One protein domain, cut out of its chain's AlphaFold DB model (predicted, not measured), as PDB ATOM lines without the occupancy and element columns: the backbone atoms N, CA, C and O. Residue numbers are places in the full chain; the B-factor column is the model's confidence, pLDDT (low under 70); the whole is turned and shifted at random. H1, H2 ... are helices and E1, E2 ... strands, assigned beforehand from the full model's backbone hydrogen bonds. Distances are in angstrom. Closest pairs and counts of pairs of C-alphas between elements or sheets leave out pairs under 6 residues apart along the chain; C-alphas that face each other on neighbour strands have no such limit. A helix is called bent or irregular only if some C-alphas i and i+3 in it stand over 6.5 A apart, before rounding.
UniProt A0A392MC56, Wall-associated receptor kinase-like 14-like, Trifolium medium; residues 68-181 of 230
ATOM      1  N   LEU A  68     -15.294  -0.915  43.451       97.44
ATOM      2  CA  LEU A  68     -14.449  -2.091  43.286       97.44
ATOM      3  C   LEU A  68     -13.110  -1.859  43.999       97.44
ATOM      4  O   LEU A  68     -12.190  -1.300  43.398       97.44
ATOM      5  N   PRO A  69     -12.956  -2.276  45.268       96.00
ATOM      6  CA  PRO A  69     -11.714  -2.054  45.996       96.00
ATOM      7  C   PRO A  69     -10.539  -2.744  45.302       96.00
ATOM      8  O   PRO A  69     -10.700  -3.791  44.667       96.00
ATOM      9  N   ALA A  70      -9.344  -2.179  45.455       95.81
ATOM     10  CA  ALA A  70      -8.126  -2.854  45.039       95.81
ATOM     11  C   ALA A  70      -7.956  -4.150  45.840       95.81
ATOM     12  O   ALA A  70      -8.070  -4.138  47.065       95.81
ATOM     13  N   LYS A  71      -7.711  -5.259  45.144       95.62
ATOM     14  CA  LYS A  71      -7.480  -6.570  45.749       95.62
ATOM     15  C   LYS A  71      -6.670  -7.423  44.788       95.62
ATOM     16  O   LYS A  71      -7.119  -7.666  43.672       95.62
ATOM     17  N   CYS A  72      -5.503  -7.898  45.207       95.69
ATOM     18  CA  CYS A  72      -4.764  -8.857  44.390       95.69
ATOM     19  C   CYS A  72      -5.491 -10.207  44.353       95.69
ATOM     20  O   CYS A  72      -6.191 -10.583  45.296       95.69
ATOM     21  N   ASN A  73      -5.293 -10.953  43.267       94.69
ATOM     22  CA  ASN A  73      -5.785 -12.326  43.106       94.69
ATOM     23  C   ASN A  73      -7.320 -12.482  43.211       94.69
ATOM     24  O   ASN A  73      -7.816 -13.583  43.456       94.69
ATOM     25  N   ARG A  74      -8.105 -11.407  43.030       96.31
ATOM     26  CA  ARG A  74      -9.562 -11.523  42.847       96.31
ATOM     27  C   ARG A  74      -9.809 -12.165  41.482       96.31
ATOM     28  O   ARG A  74      -9.371 -11.620  40.478       96.31
ATOM     29  N   SER A  75     -10.515 -13.294  41.440       95.94
ATOM     30  CA  SER A  75     -10.882 -13.953  40.176       95.94
ATOM     31  C   SER A  75     -11.663 -13.000  39.266       95.94
ATOM     32  O   SER A  75     -12.584 -12.331  39.740       95.94
ATOM     33  N   ILE A  76     -11.340 -12.959  37.969       94.94
ATOM     34  CA  ILE A  76     -12.129 -12.196  36.982       94.94
ATOM     35  C   ILE A  76     -13.598 -12.651  36.974       94.94
ATOM     36  O   ILE A  76     -14.496 -11.824  36.837       94.94
ATOM     37  N   GLU A  77     -13.857 -13.935  37.219       94.81
ATOM     38  CA  GLU A  77     -15.213 -14.496  37.256       94.81
ATOM     39  C   GLU A  77     -16.090 -13.884  38.354       94.81
ATOM     40  O   GLU A  77     -17.309 -13.828  38.206       94.81
ATOM     41  N   SER A  78     -15.489 -13.341  39.420       95.88
ATOM     42  CA  SER A  78     -16.247 -12.712  40.512       95.88
ATOM     43  C   SER A  78     -17.074 -11.507  40.063       95.88
ATOM     44  O   SER A  78     -18.101 -11.229  40.665       95.88
ATOM     45  N   ILE A  79     -16.677 -10.808  38.990       96.38
ATOM     46  CA  ILE A  79     -17.428  -9.651  38.482       96.38
ATOM     47  C   ILE A  79     -18.473 -10.016  37.425       96.38
ATOM     48  O   ILE A  79     -19.123  -9.121  36.884       96.38
ATOM     49  N   GLN A  80     -18.680 -11.305  37.136       96.06
ATOM     50  CA  GLN A  80     -19.725 -11.756  36.215       96.06
ATOM     51  C   GLN A  80     -21.130 -11.206  36.553       96.06
ATOM     52  O   GLN A  80     -21.832 -10.832  35.614       96.06
ATOM     53  N   PRO A  81     -21.550 -11.050  37.831       97.00
ATOM     54  CA  PRO A  81     -22.842 -10.441  38.167       97.00
ATOM     55  C   PRO A  81     -23.020  -8.989  37.692       97.00
ATOM     56  O   PRO A  81     -24.149  -8.506  37.617       97.00
ATOM     57  N   LEU A  82     -21.933  -8.286  37.350       97.38
ATOM     58  CA  LEU A  82     -21.984  -6.934  36.782       97.38
ATOM     59  C   LEU A  82     -22.327  -6.920  35.283       97.38
ATOM     60  O   LEU A  82     -22.496  -5.845  34.709       97.38
ATOM     61  N   PHE A  83     -22.451  -8.092  34.655       94.69
ATOM     62  CA  PHE A  83     -22.888  -8.269  33.275       94.69
ATOM     63  C   PHE A  83     -24.278  -8.897  33.284       94.69
ATOM     64  O   PHE A  83     -24.443 -10.086  33.554       94.69
ATOM     65  N   SER A  84     -25.292  -8.090  32.996       93.19
ATOM     66  CA  SER A  84     -26.681  -8.519  33.023       93.19
ATOM     67  C   SER A  84     -27.432  -8.103  31.768       93.19
ATOM     68  O   SER A  84     -26.932  -7.453  30.852       93.19
ATOM     69  N   ASP A  85     -28.701  -8.469  31.772       90.75
ATOM     70  CA  ASP A  85     -29.676  -8.103  30.767       90.75
ATOM     71  C   ASP A  85     -30.096  -6.626  30.802       90.75
ATOM     72  O   ASP A  85     -30.745  -6.160  29.863       90.75
ATOM     73  N   ASN A  86     -29.745  -5.894  31.861       94.50
ATOM     74  CA  ASN A  86     -30.149  -4.507  32.086       94.50
ATOM     75  C   ASN A  86     -28.978  -3.557  32.318       94.50
ATOM     76  O   ASN A  86     -29.193  -2.350  32.386       94.50
ATOM     77  N   PHE A  87     -27.768  -4.071  32.495       94.94
ATOM     78  CA  PHE A  87     -26.575  -3.262  32.679       94.94
ATOM     79  C   PHE A  87     -25.319  -4.064  32.361       94.94
ATOM     80  O   PHE A  87     -25.290  -5.284  32.510       94.94
ATOM     81  N   ALA A  88     -24.271  -3.362  31.949       94.94
ATOM     82  CA  ALA A  88     -22.947  -3.929  31.731       94.94
ATOM     83  C   ALA A  88     -21.883  -2.828  31.861       94.94
ATOM     84  O   ALA A  88     -22.211  -1.647  31.676       94.94
ATOM     85  N   PRO A  89     -20.616  -3.174  32.152       94.94
ATOM     86  CA  PRO A  89     -19.539  -2.196  32.195       94.94
ATOM     87  C   PRO A  89     -19.405  -1.420  30.887       94.94
ATOM     88  O   PRO A  89     -19.482  -1.994  29.801       94.94
ATOM     89  N   THR A  90     -19.189  -0.111  30.980       91.62
ATOM     90  CA  THR A  90     -18.912   0.739  29.814       91.62
ATOM     91  C   THR A  90     -17.516   0.455  29.258       91.62
ATOM     92  O   THR A  90     -16.608   0.051  29.995       91.62
ATOM     93  N   ARG A  91     -17.302   0.713  27.963       89.81
ATOM     94  CA  ARG A  91     -15.953   0.659  27.357       89.81
ATOM     95  C   ARG A  91     -15.018   1.766  27.858       89.81
ATOM     96  O   ARG A  91     -13.808   1.662  27.689       89.81
ATOM     97  N   ASN A  92     -15.565   2.788  28.520       88.62
ATOM     98  CA  ASN A  92     -14.795   3.855  29.160       88.62
ATOM     99  C   ASN A  92     -14.005   3.378  30.387       88.62
ATOM    100  O   ASN A  92     -13.125   4.094  30.858       88.62
ATOM    101  N   ASN A  93     -14.300   2.190  30.919       93.19
ATOM    102  CA  ASN A  93     -13.520   1.632  32.014       93.19
ATOM    103  C   ASN A  93     -12.127   1.190  31.546       93.19
ATOM    104  O   ASN A  93     -11.956   0.584  30.487       93.19
ATOM    105  N   SER A  94     -11.131   1.406  32.402       94.06
ATOM    106  CA  SER A  94      -9.852   0.702  32.332       94.06
ATOM    107  C   SER A  94      -9.789  -0.337  33.445       94.06
ATOM    108  O   SER A  94      -9.767   0.009  34.627       94.06
ATOM    109  N   PHE A  95      -9.786  -1.617  33.081       95.81
ATOM    110  CA  PHE A  95      -9.661  -2.717  34.030       95.81
ATOM    111  C   PHE A  95      -8.191  -2.965  34.350       95.81
ATOM    112  O   PHE A  95      -7.346  -3.043  33.464       95.81
ATOM    113  N   LEU A  96      -7.886  -3.113  35.632       96.06
ATOM    114  CA  LEU A  96      -6.555  -3.445  36.114       96.06
ATOM    115  C   LEU A  96      -6.515  -4.946  36.381       96.06
ATOM    116  O   LEU A  96      -7.153  -5.423  37.313       96.06
ATOM    117  N   VAL A  97      -5.791  -5.686  35.554       96.06
ATOM    118  CA  VAL A  97      -5.775  -7.154  35.522       96.06
ATOM    119  C   VAL A  97      -4.393  -7.705  35.861       96.06
ATOM    120  O   VAL A  97      -3.395  -6.989  35.821       96.06
ATOM    121  N   GLN A  98      -4.331  -8.971  36.247       95.25
ATOM    122  CA  GLN A  98      -3.137  -9.645  36.747       95.25
ATOM    123  C   GLN A  98      -3.051 -11.069  36.184       95.25
ATOM    124  O   GLN A  98      -4.065 -11.661  35.813       95.25
ATOM    125  N   ASP A  99      -1.830 -11.611  36.173       95.00
ATOM    126  CA  ASP A  99      -1.529 -12.975  35.723       95.00
ATOM    127  C   ASP A  99      -2.057 -13.276  34.308       95.00
ATOM    128  O   ASP A  99      -2.872 -14.169  34.083       95.00
ATOM    129  N   CYS A 100      -1.628 -12.444  33.356       93.19
ATOM    130  CA  CYS A 100      -2.002 -12.535  31.948       93.19
ATOM    131  C   CYS A 100      -1.031 -13.420  31.166       93.19
ATOM    132  O   CYS A 100       0.186 -13.254  31.258       93.19
ATOM    133  N   SER A 101      -1.572 -14.302  30.323       91.75
ATOM    134  CA  SER A 101      -0.768 -15.192  29.467       91.75
ATOM    135  C   SER A 101       0.000 -14.449  28.363       91.75
ATOM    136  O   SER A 101       0.975 -14.972  27.825       91.75
ATOM    137  N   ALA A 102      -0.426 -13.230  28.018       86.88
ATOM    138  CA  ALA A 102       0.229 -12.368  27.040       86.88
ATOM    139  C   ALA A 102       0.219 -10.895  27.496       86.88
ATOM    140  O   ALA A 102      -0.703 -10.479  28.203       86.88
ATOM    141  N   PRO A 103       1.208 -10.077  27.089       83.56
ATOM    142  CA  PRO A 103       1.190  -8.639  27.352       83.56
ATOM    143  C   PRO A 103       0.036  -7.936  26.621       83.56
ATOM    144  O   PRO A 103      -0.146  -8.137  25.422       83.56
ATOM    145  N   LEU A 104      -0.683  -7.047  27.313       85.31
ATOM    146  CA  LEU A 104      -1.821  -6.296  26.753       85.31
ATOM    147  C   LEU A 104      -1.442  -4.940  26.117       85.31
ATOM    148  O   LEU A 104      -2.308  -4.232  25.615       85.31
ATOM    149  N   GLY A 105      -0.161  -4.547  26.138       74.00
ATOM    150  CA  GLY A 105       0.322  -3.304  25.507       74.00
ATOM    151  C   GLY A 105      -0.060  -1.992  26.216       74.00
ATOM    152  O   GLY A 105       0.147  -0.923  25.650       74.00
ATOM    153  N   GLY A 106      -0.607  -2.065  27.435       80.69
ATOM    154  CA  GLY A 106      -1.008  -0.914  28.252       80.69
ATOM    155  C   GLY A 106      -0.005  -0.551  29.354       80.69
ATOM    156  O   GLY A 106       1.209  -0.548  29.156       80.69
ATOM    157  N   CYS A 107      -0.522  -0.239  30.544       90.00
ATOM    158  CA  CYS A 107       0.306   0.041  31.714       90.00
ATOM    159  C   CYS A 107       0.929  -1.237  32.303       90.00
ATOM    160  O   CYS A 107       0.398  -2.337  32.136       90.00
ATOM    161  N   VAL A 108       2.021  -1.069  33.055       92.31
ATOM    162  CA  VAL A 108       2.590  -2.103  33.927       92.31
ATOM    163  C   VAL A 108       2.862  -1.472  35.286       92.31
ATOM    164  O   VAL A 108       3.740  -0.621  35.416       92.31
ATOM    165  N   ILE A 109       2.101  -1.879  36.298       92.38
ATOM    166  CA  ILE A 109       2.214  -1.366  37.665       92.38
ATOM    167  C   ILE A 109       2.694  -2.516  38.558       92.38
ATOM    168  O   ILE A 109       1.988  -3.517  38.692       92.38
ATOM    169  N   PRO A 110       3.880  -2.422  39.182       92.19
ATOM    170  CA  PRO A 110       4.347  -3.461  40.091       92.19
ATOM    171  C   PRO A 110       3.418  -3.576  41.302       92.19
ATOM    172  O   PRO A 110       3.251  -2.598  42.035       92.19
ATOM    173  N   ALA A 111       2.848  -4.761  41.548       90.38
ATOM    174  CA  ALA A 111       1.959  -4.990  42.694       90.38
ATOM    175  C   ALA A 111       2.679  -4.790  44.040       90.38
ATOM    176  O   ALA A 111       2.071  -4.381  45.025       90.38
ATOM    177  N   SER A 112       4.002  -4.977  44.060       87.38
ATOM    178  CA  SER A 112       4.865  -4.651  45.199       87.38
ATOM    179  C   SER A 112       4.788  -3.180  45.627       87.38
ATOM    180  O   SER A 112       5.066  -2.884  46.786       87.38
ATOM    181  N   SER A 113       4.345  -2.270  44.748       87.06
ATOM    182  CA  SER A 113       4.075  -0.862  45.086       87.06
ATOM    183  C   SER A 113       2.905  -0.689  46.063       87.06
ATOM    184  O   SER A 113       2.681   0.414  46.550       87.06
ATOM    185  N   PHE A 114       2.153  -1.749  46.360       86.81
ATOM    186  CA  PHE A 114       1.038  -1.750  47.311       86.81
ATOM    187  C   PHE A 114       1.341  -2.558  48.585       86.81
ATOM    188  O   PHE A 114       0.443  -2.832  49.376       86.81
ATOM    189  N   VAL A 115       2.606  -2.946  48.798       83.44
ATOM    190  CA  VAL A 115       3.039  -3.792  49.920       83.44
ATOM    191  C   VAL A 115       4.017  -3.025  50.805       83.44
ATOM    192  O   VAL A 115       5.089  -2.631  50.351       83.44
ATOM    193  N   GLY A 116       3.678  -2.843  52.084       72.62
ATOM    194  CA  GLY A 116       4.507  -2.083  53.033       72.62
ATOM    195  C   GLY A 116       4.493  -0.563  52.814       72.62
ATOM    196  O   GLY A 116       5.340   0.137  53.365       72.62
ATOM    197  N   ASN A 117       3.539  -0.068  52.022       71.00
ATOM    198  CA  ASN A 117       3.267   1.353  51.814       71.00
ATOM    199  C   ASN A 117       2.087   1.817  52.687       71.00
ATOM    200  O   ASN A 117       1.456   1.017  53.369       71.00
ATOM    201  N   GLN A 118       1.775   3.119  52.665       67.50
ATOM    202  CA  GLN A 118       0.687   3.709  53.468       67.50
ATOM    203  C   GLN A 118      -0.711   3.135  53.159       67.50
ATOM    204  O   GLN A 118      -1.624   3.308  53.959       67.50
ATOM    205  N   ILE A 119      -0.878   2.470  52.011       74.56
ATOM    206  CA  ILE A 119      -2.113   1.805  51.594       74.56
ATOM    207  C   ILE A 119      -1.800   0.315  51.459       74.56
ATOM    208  O   ILE A 119      -1.188  -0.104  50.478       74.56
ATOM    209  N   GLU A 120      -2.193  -0.466  52.462       79.00
ATOM    210  CA  GLU A 120      -2.085  -1.923  52.435       79.00
ATOM    211  C   GLU A 120      -3.277  -2.495  51.662       79.00
ATOM    212  O   GLU A 120      -4.434  -2.299  52.039       79.00
ATOM    213  N   VAL A 121      -2.993  -3.146  50.534       89.88
ATOM    214  CA  VAL A 121      -4.019  -3.734  49.666       89.88
ATOM    215  C   VAL A 121      -4.187  -5.214  49.988       89.88
ATOM    216  O   VAL A 121      -3.211  -5.952  50.116       89.88
ATOM    217  N   GLU A 122      -5.442  -5.653  50.084       92.12
ATOM    218  CA  GLU A 122      -5.785  -7.037  50.405       92.12
ATOM    219  C   GLU A 122      -5.136  -8.024  49.421       92.12
ATOM    220  O   GLU A 122      -5.174  -7.841  48.198       92.12
ATOM    221  N   SER A 123      -4.577  -9.104  49.974       91.75
ATOM    222  CA  SER A 123      -4.010 -10.240  49.234       91.75
ATOM    223  C   SER A 123      -2.827  -9.910  48.321       91.75
ATOM    224  O   SER A 123      -2.451 -10.746  47.499       91.75
ATOM    225  N   CYS A 124      -2.225  -8.724  48.449       92.06
ATOM    226  CA  CYS A 124      -1.008  -8.365  47.731       92.06
ATOM    227  C   CYS A 124       0.237  -8.675  48.568       92.06
ATOM    228  O   CYS A 124       0.324  -8.343  49.747       92.06
ATOM    229  N   ASP A 125       1.243  -9.264  47.932       89.81
ATOM    230  CA  ASP A 125       2.550  -9.539  48.515       89.81
ATOM    231  C   ASP A 125       3.686  -9.178  47.542       89.81
ATOM    232  O   ASP A 125       3.474  -8.788  46.392       89.81
ATOM    233  N   ARG A 126       4.937  -9.296  47.999       86.94
ATOM    234  CA  ARG A 126       6.113  -8.967  47.171       86.94
ATOM    235  C   ARG A 126       6.279  -9.869  45.941       86.94
ATOM    236  O   ARG A 126       7.119  -9.565  45.101       86.94
ATOM    237  N   LYS A 127       5.549 -10.984  45.869       89.25
ATOM    238  CA  LYS A 127       5.596 -11.969  44.780       89.25
ATOM    239  C   LYS A 127       4.408 -11.839  43.827       89.25
ATOM    240  O   LYS A 127       4.372 -12.536  42.819       89.25
ATOM    241  N   SER A 128       3.453 -10.969  44.143       91.56
ATOM    242  CA  SER A 128       2.249 -10.763  43.355       91.56
ATOM    243  C   SER A 128       2.610 -10.263  41.961       91.56
ATOM    244  O   SER A 128       3.504  -9.427  41.797       91.56
ATOM    245  N   SER A 129       1.915 -10.787  40.951       91.88
ATOM    246  CA  SER A 129       2.172 -10.433  39.558       91.88
ATOM    247  C   SER A 129       1.932  -8.946  39.316       91.88
ATOM    248  O   SER A 129       1.039  -8.339  39.920       91.88
ATOM    249  N   ASN A 130       2.680  -8.379  38.371       93.94
ATOM    250  CA  ASN A 130       2.441  -7.021  37.906       93.94
ATOM    251  C   ASN A 130       0.996  -6.855  37.426       93.94
ATOM    252  O   ASN A 130       0.389  -7.776  36.879       93.94
ATOM    253  N   ILE A 131       0.471  -5.657  37.638       95.12
ATOM    254  CA  ILE A 131      -0.854  -5.248  37.204       95.12
ATOM    255  C   ILE A 131      -0.722  -4.660  35.799       95.12
ATOM    256  O   ILE A 131       0.116  -3.787  35.559       95.12
ATOM    257  N   SER A 132      -1.544  -5.141  34.877       95.12
ATOM    258  CA  SER A 132      -1.681  -4.637  33.514       95.12
ATOM    259  C   SER A 132      -2.990  -3.874  33.350       95.12
ATOM    260  O   SER A 132      -3.975  -4.176  34.018       95.12
ATOM    261  N   CYS A 133      -3.013  -2.888  32.456       94.06
ATOM    262  CA  CYS A 133      -4.242  -2.176  32.107       94.06
ATOM    263  C   CYS A 133      -4.879  -2.795  30.866       94.06
ATOM    264  O   CYS A 133      -4.214  -2.944  29.839       94.06
ATOM    265  N   PHE A 134      -6.171  -3.082  30.953       92.81
ATOM    266  CA  PHE A 134      -7.024  -3.465  29.843       92.81
ATOM    267  C   PHE A 134      -8.060  -2.370  29.592       92.81
ATOM    268  O   PHE A 134      -8.907  -2.086  30.440       92.81
ATOM    269  N   THR A 135      -8.005  -1.780  28.404       89.25
ATOM    270  CA  THR A 135      -9.042  -0.889  27.886       89.25
ATOM    271  C   THR A 135      -9.363  -1.350  26.479       89.25
ATOM    272  O   THR A 135      -8.464  -1.474  25.644       89.25
ATOM    273  N   GLN A 136     -10.636  -1.626  26.225       83.94
ATOM    274  CA  GLN A 136     -11.073  -2.077  24.915       83.94
ATOM    275  C   GLN A 136     -11.098  -0.888  23.951       83.94
ATOM    276  O   GLN A 136     -11.665   0.160  24.256       83.94
ATOM    277  N   GLN A 137     -10.460  -1.041  22.789       76.94
ATOM    278  CA  GLN A 137     -10.479  -0.009  21.754       76.94
ATOM    279  C   GLN A 137     -11.860   0.042  21.094       76.94
ATOM    280  O   GLN A 137     -12.476  -0.997  20.861       76.94
ATOM    281  N   TYR A 138     -12.331   1.257  20.808       75.38
ATOM    282  CA  TYR A 138     -13.559   1.483  20.053       75.38
ATOM    283  C   TYR A 138     -13.322   1.211  18.568       75.38
ATOM    284  O   TYR A 138     -12.434   1.812  17.956       75.38
ATOM    285  N   HIS A 139     -14.163   0.369  17.982       71.94
ATOM    286  CA  HIS A 139     -14.291   0.217  16.539       71.94
ATOM    287  C   HIS A 139     -15.639   0.756  16.045       71.94
ATOM    288  O   HIS A 139     -16.610   0.873  16.793       71.94
ATOM    289  N   GLU A 140     -15.693   1.141  14.769       66.00
ATOM    290  CA  GLU A 140     -16.924   1.622  14.145       66.00
ATOM    291  C   GLU A 140     -17.994   0.518  14.174       66.00
ATOM    292  O   GLU A 140     -17.779  -0.577  13.657       66.00
ATOM    293  N   GLY A 141     -19.141   0.808  14.797       62.03
ATOM    294  CA  GLY A 141     -20.232  -0.154  14.990       62.03
ATOM    295  C   GLY A 141     -20.226  -0.885  16.337       62.03
ATOM    296  O   GLY A 141     -21.158  -1.649  16.596       62.03
ATOM    297  N   ASP A 142     -19.240  -0.636  17.204       68.75
ATOM    298  CA  ASP A 142     -19.239  -1.173  18.565       68.75
ATOM    299  C   ASP A 142     -20.396  -0.605  19.397       68.75
ATOM    300  O   ASP A 142     -20.777   0.560  19.288       68.75
ATOM    301  N   VAL A 143     -20.936  -1.444  20.279       77.69
ATOM    302  CA  VAL A 143     -21.863  -1.014  21.331       77.69
ATOM    303  C   VAL A 143     -21.104  -0.377  22.492       77.69
ATOM    304  O   VAL A 143     -19.987  -0.781  22.794       77.69
ATOM    305  N   ASP A 144     -21.727   0.547  23.219       81.88
ATOM    306  CA  ASP A 144     -21.069   1.329  24.285       81.88
ATOM    307  C   ASP A 144     -20.638   0.519  25.526       81.88
ATOM    308  O   ASP A 144     -20.009   1.049  26.450       81.88
ATOM    309  N   VAL A 145     -20.960  -0.775  25.561       89.56
ATOM    310  CA  VAL A 145     -20.672  -1.683  26.675       89.56
ATOM    311  C   VAL A 145     -19.659  -2.757  26.312       89.56
ATOM    312  O   VAL A 145     -19.576  -3.220  25.171       89.56
ATOM    313  N   LEU A 146     -18.902  -3.168  27.321       91.00
ATOM    314  CA  LEU A 146     -17.997  -4.302  27.282       91.00
ATOM    315  C   LEU A 146     -18.777  -5.595  27.554       91.00
ATOM    316  O   LEU A 146     -19.536  -5.686  28.519       91.00
ATOM    317  N   SER A 147     -18.567  -6.613  26.723       90.50
ATOM    318  CA  SER A 147     -19.042  -7.969  27.007       90.50
ATOM    319  C   SER A 147     -18.092  -8.710  27.948       90.50
ATOM    320  O   SER A 147     -16.882  -8.477  27.962       90.50
ATOM    321  N   TYR A 148     -18.626  -9.672  28.699       91.94
ATOM    322  CA  TYR A 148     -17.797 -10.527  29.549       91.94
ATOM    323  C   TYR A 148     -16.777 -11.340  28.729       91.94
ATOM    324  O   TYR A 148     -15.648 -11.557  29.162       91.94
ATOM    325  N   GLU A 149     -17.142 -11.740  27.506       90.38
ATOM    326  CA  GLU A 149     -16.255 -12.472  26.597       90.38
ATOM    327  C   GLU A 149     -15.029 -11.640  26.185       90.38
ATOM    328  O   GLU A 149     -13.924 -12.173  26.132       90.38
ATOM    329  N   GLU A 150     -15.195 -10.339  25.926       90.62
ATOM    330  CA  GLU A 150     -14.076  -9.433  25.624       90.62
ATOM    331  C   GLU A 150     -13.096  -9.325  26.795       90.62
ATOM    332  O   GLU A 150     -11.885  -9.350  26.579       90.62
ATOM    333  N   LEU A 151     -13.596  -9.277  28.035       90.06
ATOM    334  CA  LEU A 151     -12.730  -9.295  29.214       90.06
ATOM    335  C   LEU A 151     -12.008 -10.642  29.358       90.06
ATOM    336  O   LEU A 151     -10.809 -10.674  29.628       90.06
ATOM    337  N   ASN A 152     -12.703 -11.755  29.124       88.69
ATOM    338  CA  ASN A 152     -12.117 -13.094  29.221       88.69
ATOM    339  C   ASN A 152     -11.052 -13.355  28.131       88.69
ATOM    340  O   ASN A 152     -10.057 -14.041  28.362       88.69
ATOM    341  N   LYS A 153     -11.195 -12.737  26.951       90.62
ATOM    342  CA  LYS A 153     -10.205 -12.795  25.856       90.62
ATOM    343  C   LYS A 153      -8.840 -12.205  26.216       90.62
ATOM    344  O   LYS A 153      -7.871 -12.484  25.514       90.62
ATOM    345  N   THR A 154      -8.734 -11.441  27.305       89.31
ATOM    346  CA  THR A 154      -7.438 -10.962  27.814       89.31
ATOM    347  C   THR A 154      -6.531 -12.095  28.306       89.31
ATOM    348  O   THR A 154      -5.319 -11.900  28.394       89.31
ATOM    349  N   MET A 155      -7.092 -13.281  28.594       90.38
ATOM    350  CA  MET A 155      -6.374 -14.433  29.161       90.38
ATOM    351  C   MET A 155      -5.611 -14.088  30.452       90.38
ATOM    352  O   MET A 155      -4.515 -14.605  30.695       90.38
ATOM    353  N   CYS A 156      -6.177 -13.175  31.242       94.25
ATOM    354  CA  CYS A 156      -5.741 -12.847  32.592       94.25
ATOM    355  C   CYS A 156      -6.585 -13.617  33.606       94.25
ATOM    356  O   CYS A 156      -7.787 -13.779  33.409       94.25
ATOM    357  N   ASN A 157      -5.977 -14.071  34.699       95.06
ATOM    358  CA  ASN A 157      -6.699 -14.850  35.711       95.06
ATOM    359  C   ASN A 157      -7.366 -13.967  36.774       95.06
ATOM    360  O   ASN A 157      -8.382 -14.349  37.362       95.06
ATOM    361  N   TYR A 158      -6.813 -12.777  37.026       96.50
ATOM    362  CA  TYR A 158      -7.225 -11.953  38.159       96.50
ATOM    363  C   TYR A 158      -7.539 -10.504  37.775       96.50
ATOM    364  O   TYR A 158      -6.898  -9.912  36.906       96.50
ATOM    365  N   LEU A 159      -8.509  -9.919  38.476       96.56
ATOM    366  CA  LEU A 159      -8.899  -8.515  38.413       96.56
ATOM    367  C   LEU A 159      -8.466  -7.791  39.688       96.56
ATOM    368  O   LEU A 159      -9.072  -7.953  40.742       96.56
ATOM    369  N   PHE A 160      -7.487  -6.906  39.580       96.69
ATOM    370  CA  PHE A 160      -7.037  -6.084  40.695       96.69
ATOM    371  C   PHE A 160      -8.067  -5.015  41.095       96.69
ATOM    372  O   PHE A 160      -8.434  -4.893  42.265       96.69
ATOM    373  N   SER A 161      -8.513  -4.208  40.128       96.75
ATOM    374  CA  SER A 161      -9.442  -3.084  40.311       96.75
ATOM    375  C   SER A 161      -9.872  -2.533  38.941       96.75
ATOM    376  O   SER A 161      -9.572  -3.131  37.910       96.75
ATOM    377  N   ALA A 162     -10.535  -1.381  38.910       96.88
ATOM    378  CA  ALA A 162     -10.835  -0.639  37.695       96.88
ATOM    379  C   ALA A 162     -10.727   0.877  37.918       96.88
ATOM    380  O   ALA A 162     -10.719   1.372  39.053       96.88
ATOM    381  N   VAL A 163     -10.607   1.596  36.805       95.31
ATOM    382  CA  VAL A 163     -10.693   3.051  36.727       95.31
ATOM    383  C   VAL A 163     -11.867   3.402  35.823       95.31
ATOM    384  O   VAL A 163     -11.848   3.066  34.638       95.31
ATOM    385  N   ALA A 164     -12.860   4.089  36.377       92.81
ATOM    386  CA  ALA A 164     -13.963   4.658  35.618       92.81
ATOM    387  C   ALA A 164     -13.589   6.062  35.121       92.81
ATOM    388  O   ALA A 164     -12.964   6.839  35.850       92.81
ATOM    389  N   VAL A 165     -13.976   6.389  33.888       84.94
ATOM    390  CA  VAL A 165     -13.839   7.739  33.326       84.94
ATOM    391  C   VAL A 165     -15.201   8.410  33.400       84.94
ATOM    392  O   VAL A 165     -16.091   8.104  32.610       84.94
ATOM    393  N   GLU A 166     -15.371   9.334  34.336       69.38
ATOM    394  CA  GLU A 166     -16.600  10.112  34.434       69.38
ATOM    395  C   GLU A 166     -16.501  11.310  33.479       69.38
ATOM    396  O   GLU A 166     -15.697  12.229  33.643       69.38
ATOM    397  N   GLN A 167     -17.317  11.272  32.425       62.38
ATOM    398  CA  GLN A 167     -17.418  12.349  31.446       62.38
ATOM    399  C   GLN A 167     -18.529  13.307  31.880       62.38
ATOM    400  O   GLN A 167     -19.680  13.199  31.456       62.38
ATOM    401  N   SER A 168     -18.184  14.230  32.777       65.31
ATOM    402  CA  SER A 168     -19.047  15.360  33.127       65.31
ATOM    403  C   SER A 168     -18.584  16.620  32.374       65.31
ATOM    404  O   SER A 168     -18.081  16.529  31.256       65.31
ATOM    405  N   LYS A 169     -18.749  17.821  32.947       61.78
ATOM    406  CA  LYS A 169     -18.195  19.060  32.362       61.78
ATOM    407  C   LYS A 169     -16.661  19.033  32.269       61.78
ATOM    408  O   LYS A 169     -16.099  19.760  31.456       61.78
ATOM    409  N   GLU A 170     -16.016  18.195  33.079       74.00
ATOM    410  CA  GLU A 170     -14.585  17.894  33.053       74.00
ATOM    411  C   GLU A 170     -14.391  16.369  33.058       74.00
ATOM    412  O   GLU A 170     -15.252  15.633  33.550       74.00
ATOM    413  N   ILE A 171     -13.275  15.894  32.495       76.19
ATOM    414  CA  ILE A 171     -12.907  14.472  32.516       76.19
ATOM    415  C   ILE A 171     -12.286  14.165  33.882       76.19
ATOM    416  O   ILE A 171     -11.189  14.644  34.177       76.19
ATOM    417  N   SER A 172     -12.958  13.348  34.692       83.19
ATOM    418  CA  SER A 172     -12.426  12.824  35.954       83.19
ATOM    419  C   SER A 172     -12.132  11.326  35.840       83.19
ATOM    420  O   SER A 172     -12.877  10.558  35.233       83.19
ATOM    421  N   LEU A 173     -11.010  10.902  36.427       89.44
ATOM    422  CA  LEU A 173     -10.639   9.493  36.561       89.44
ATOM    423  C   LEU A 173     -10.914   9.042  37.990       89.44
ATOM    424  O   LEU A 173     -10.344   9.596  38.932       89.44
ATOM    425  N   GLN A 174     -11.747   8.019  38.150       92.44
ATOM    426  CA  GLN A 174     -12.086   7.470  39.454       92.44
ATOM    427  C   GLN A 174     -11.501   6.064  39.613       92.44
ATOM    428  O   GLN A 174     -11.964   5.103  39.004       92.44
ATOM    429  N   PHE A 175     -10.469   5.944  40.449       93.88
ATOM    430  CA  PHE A 175      -9.888   4.656  40.835       93.88
ATOM    431  C   PHE A 175     -10.803   3.898  41.811       93.88
ATOM    432  O   PHE A 175     -11.504   4.517  42.610       93.88
ATOM    433  N   GLN A 176     -10.747   2.561  41.777       95.75
ATOM    434  CA  GLN A 176     -11.624   1.661  42.540       95.75
ATOM    435  C   GLN A 176     -13.103   1.803  42.176       95.75
ATOM    436  O   GLN A 176     -13.982   1.666  43.030       95.75
ATOM    437  N   ALA A 177     -13.376   2.077  40.901       96.44
ATOM    438  CA  ALA A 177     -14.726   2.232  40.394       96.44
ATOM    439  C   ALA A 177     -14.907   1.509  39.058       96.44
ATOM    440  O   ALA A 177     -14.011   1.526  38.214       96.44
ATOM    441  N   ILE A 178     -16.079   0.900  38.877       96.88
ATOM    442  CA  ILE A 178     -16.574   0.453  37.570       96.88
ATOM    443  C   ILE A 178     -17.804   1.289  37.229       96.88
ATOM    444  O   ILE A 178     -18.756   1.346  38.007       96.88
ATOM    445  N   GLU A 179     -17.805   1.891  36.048       95.56
ATOM    446  CA  GLU A 179     -18.994   2.489  35.458       95.56
ATOM    447  C   GLU A 179     -19.779   1.437  34.669       95.56
ATOM    448  O   GLU A 179     -19.274   0.863  33.706       95.56
ATOM    449  N   LEU A 180     -21.032   1.202  35.045       95.62
ATOM    450  CA  LEU A 180     -21.969   0.408  34.258       95.62
ATOM    451  C   LEU A 180     -22.894   1.334  33.475       95.62
ATOM    452  O   LEU A 180     -23.487   2.242  34.057       95.62
ATOM    453  N   ALA A 181     -23.100   1.062  32.190       93.25
ATOM    454  CA  ALA A 181     -24.281   1.555  31.493       93.25
ATOM    455  C   ALA A 181     -25.479   0.682  31.878       93.25
ATOM    456  O   ALA A 181     -25.323  -0.520  32.079       93.25
TER     457      ALA A 181
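Overview. This is residues 68 to 181 of the 230 residues of the protein "Wall-associated receptor kinase-like 14-like" of Trifolium medium (UniProt A0A392MC56). The body is a curled, strongly twisted sheet of four strands, like part of a barrel, in which the long bent strand E4 pairs with E2 over one part and with E5 over another; after E5 the backbone folds back past E4 as E6, which pairs with short E1. H1 packs beside E4, with H3 close to H1, and two long loops, residues 115 to 130 and 135 to 147, reach toward opposite ends of the longest axis. The 114 printed residues hold three named helices and six strands, in the order H1 E1 E2 H2 E3 H3 E4 E5 E6, with under half of the residues in named elements; the class is mixed. The large sheet runs E3 E2 E4 E5, the small one E1 E6, both antiparallel. The whole is compact, radius of gyration of the C-alphas 14.1 A, spanning 43 by 34 by 26 A.

Along the chain. Find C-alpha 156 at (-5.741, -12.847, 32.592); from there E4 runs 27.8 A to residue 167, bending by 65 degrees at residue 160. Beside it look for E2, residues 94 to 100, 15.4 A long, and E5, residues 171 to 175, 13.2 A. E3 is residues 131 to 134, and E1 residues 87 to 89. H1, residues 76 to 82, starts at (-12.129, -12.196, 36.982) and measures 11.2 A; it is irregular, with C-alphas 78 and 81 7.4 A apart. H2 is residues 111 to 114 and H3 residues 148 to 152. E6, residues 177 to 181, runs 13.1 A to C-alpha 181 at (-24.281, 1.555, 31.493).

Arrangement. Look first at E2 and E4, where N 96 and O 161 are 2.8 A apart. Between E3 and E2, N 97 and O 132 are 2.8 A apart. In the hairpin E4 and E5, N 166 and O 172 are 2.9 A apart. E3, H3 and E4 form a split strand-helix-strand unit, two strands running the same way with E2 between them, and its crossover is right-handed. The closest C-alphas of E4 and E6 are those of Ala 164 and Ile 178, 5.3 A; between E1 and E6, N 181 and O 88 are 2.9 A apart. H1 is on the large sheet at a height of 7.8 A, over none of its strands; its Ile 76 and Tyr 158 of E4 have the closest C-alphas, 5.0 A. H3 is close to H1 but not clearly touching, C-alphas of Gln 80 and Tyr 148 at 7.0 A. H2 only grazes the sheet, with residues 111 to 112. In H3 every O i to N i+4 pair is within hydrogen-bond range; in H1 0 of 3 are, against 3 of 4 O i to N i+3 pairs, and H2 is too short for an i+4 pair.

Size, cuts and confidence. The two C-alphas farthest apart, Gly 116 and Gly 141, are 45.4 A apart. The printed part has no cut; the links H2 to E3 and E3 to H3 are long. Look for pLDDT under 70 at residue 118, residues 140 to 142 and residues 166 to 169.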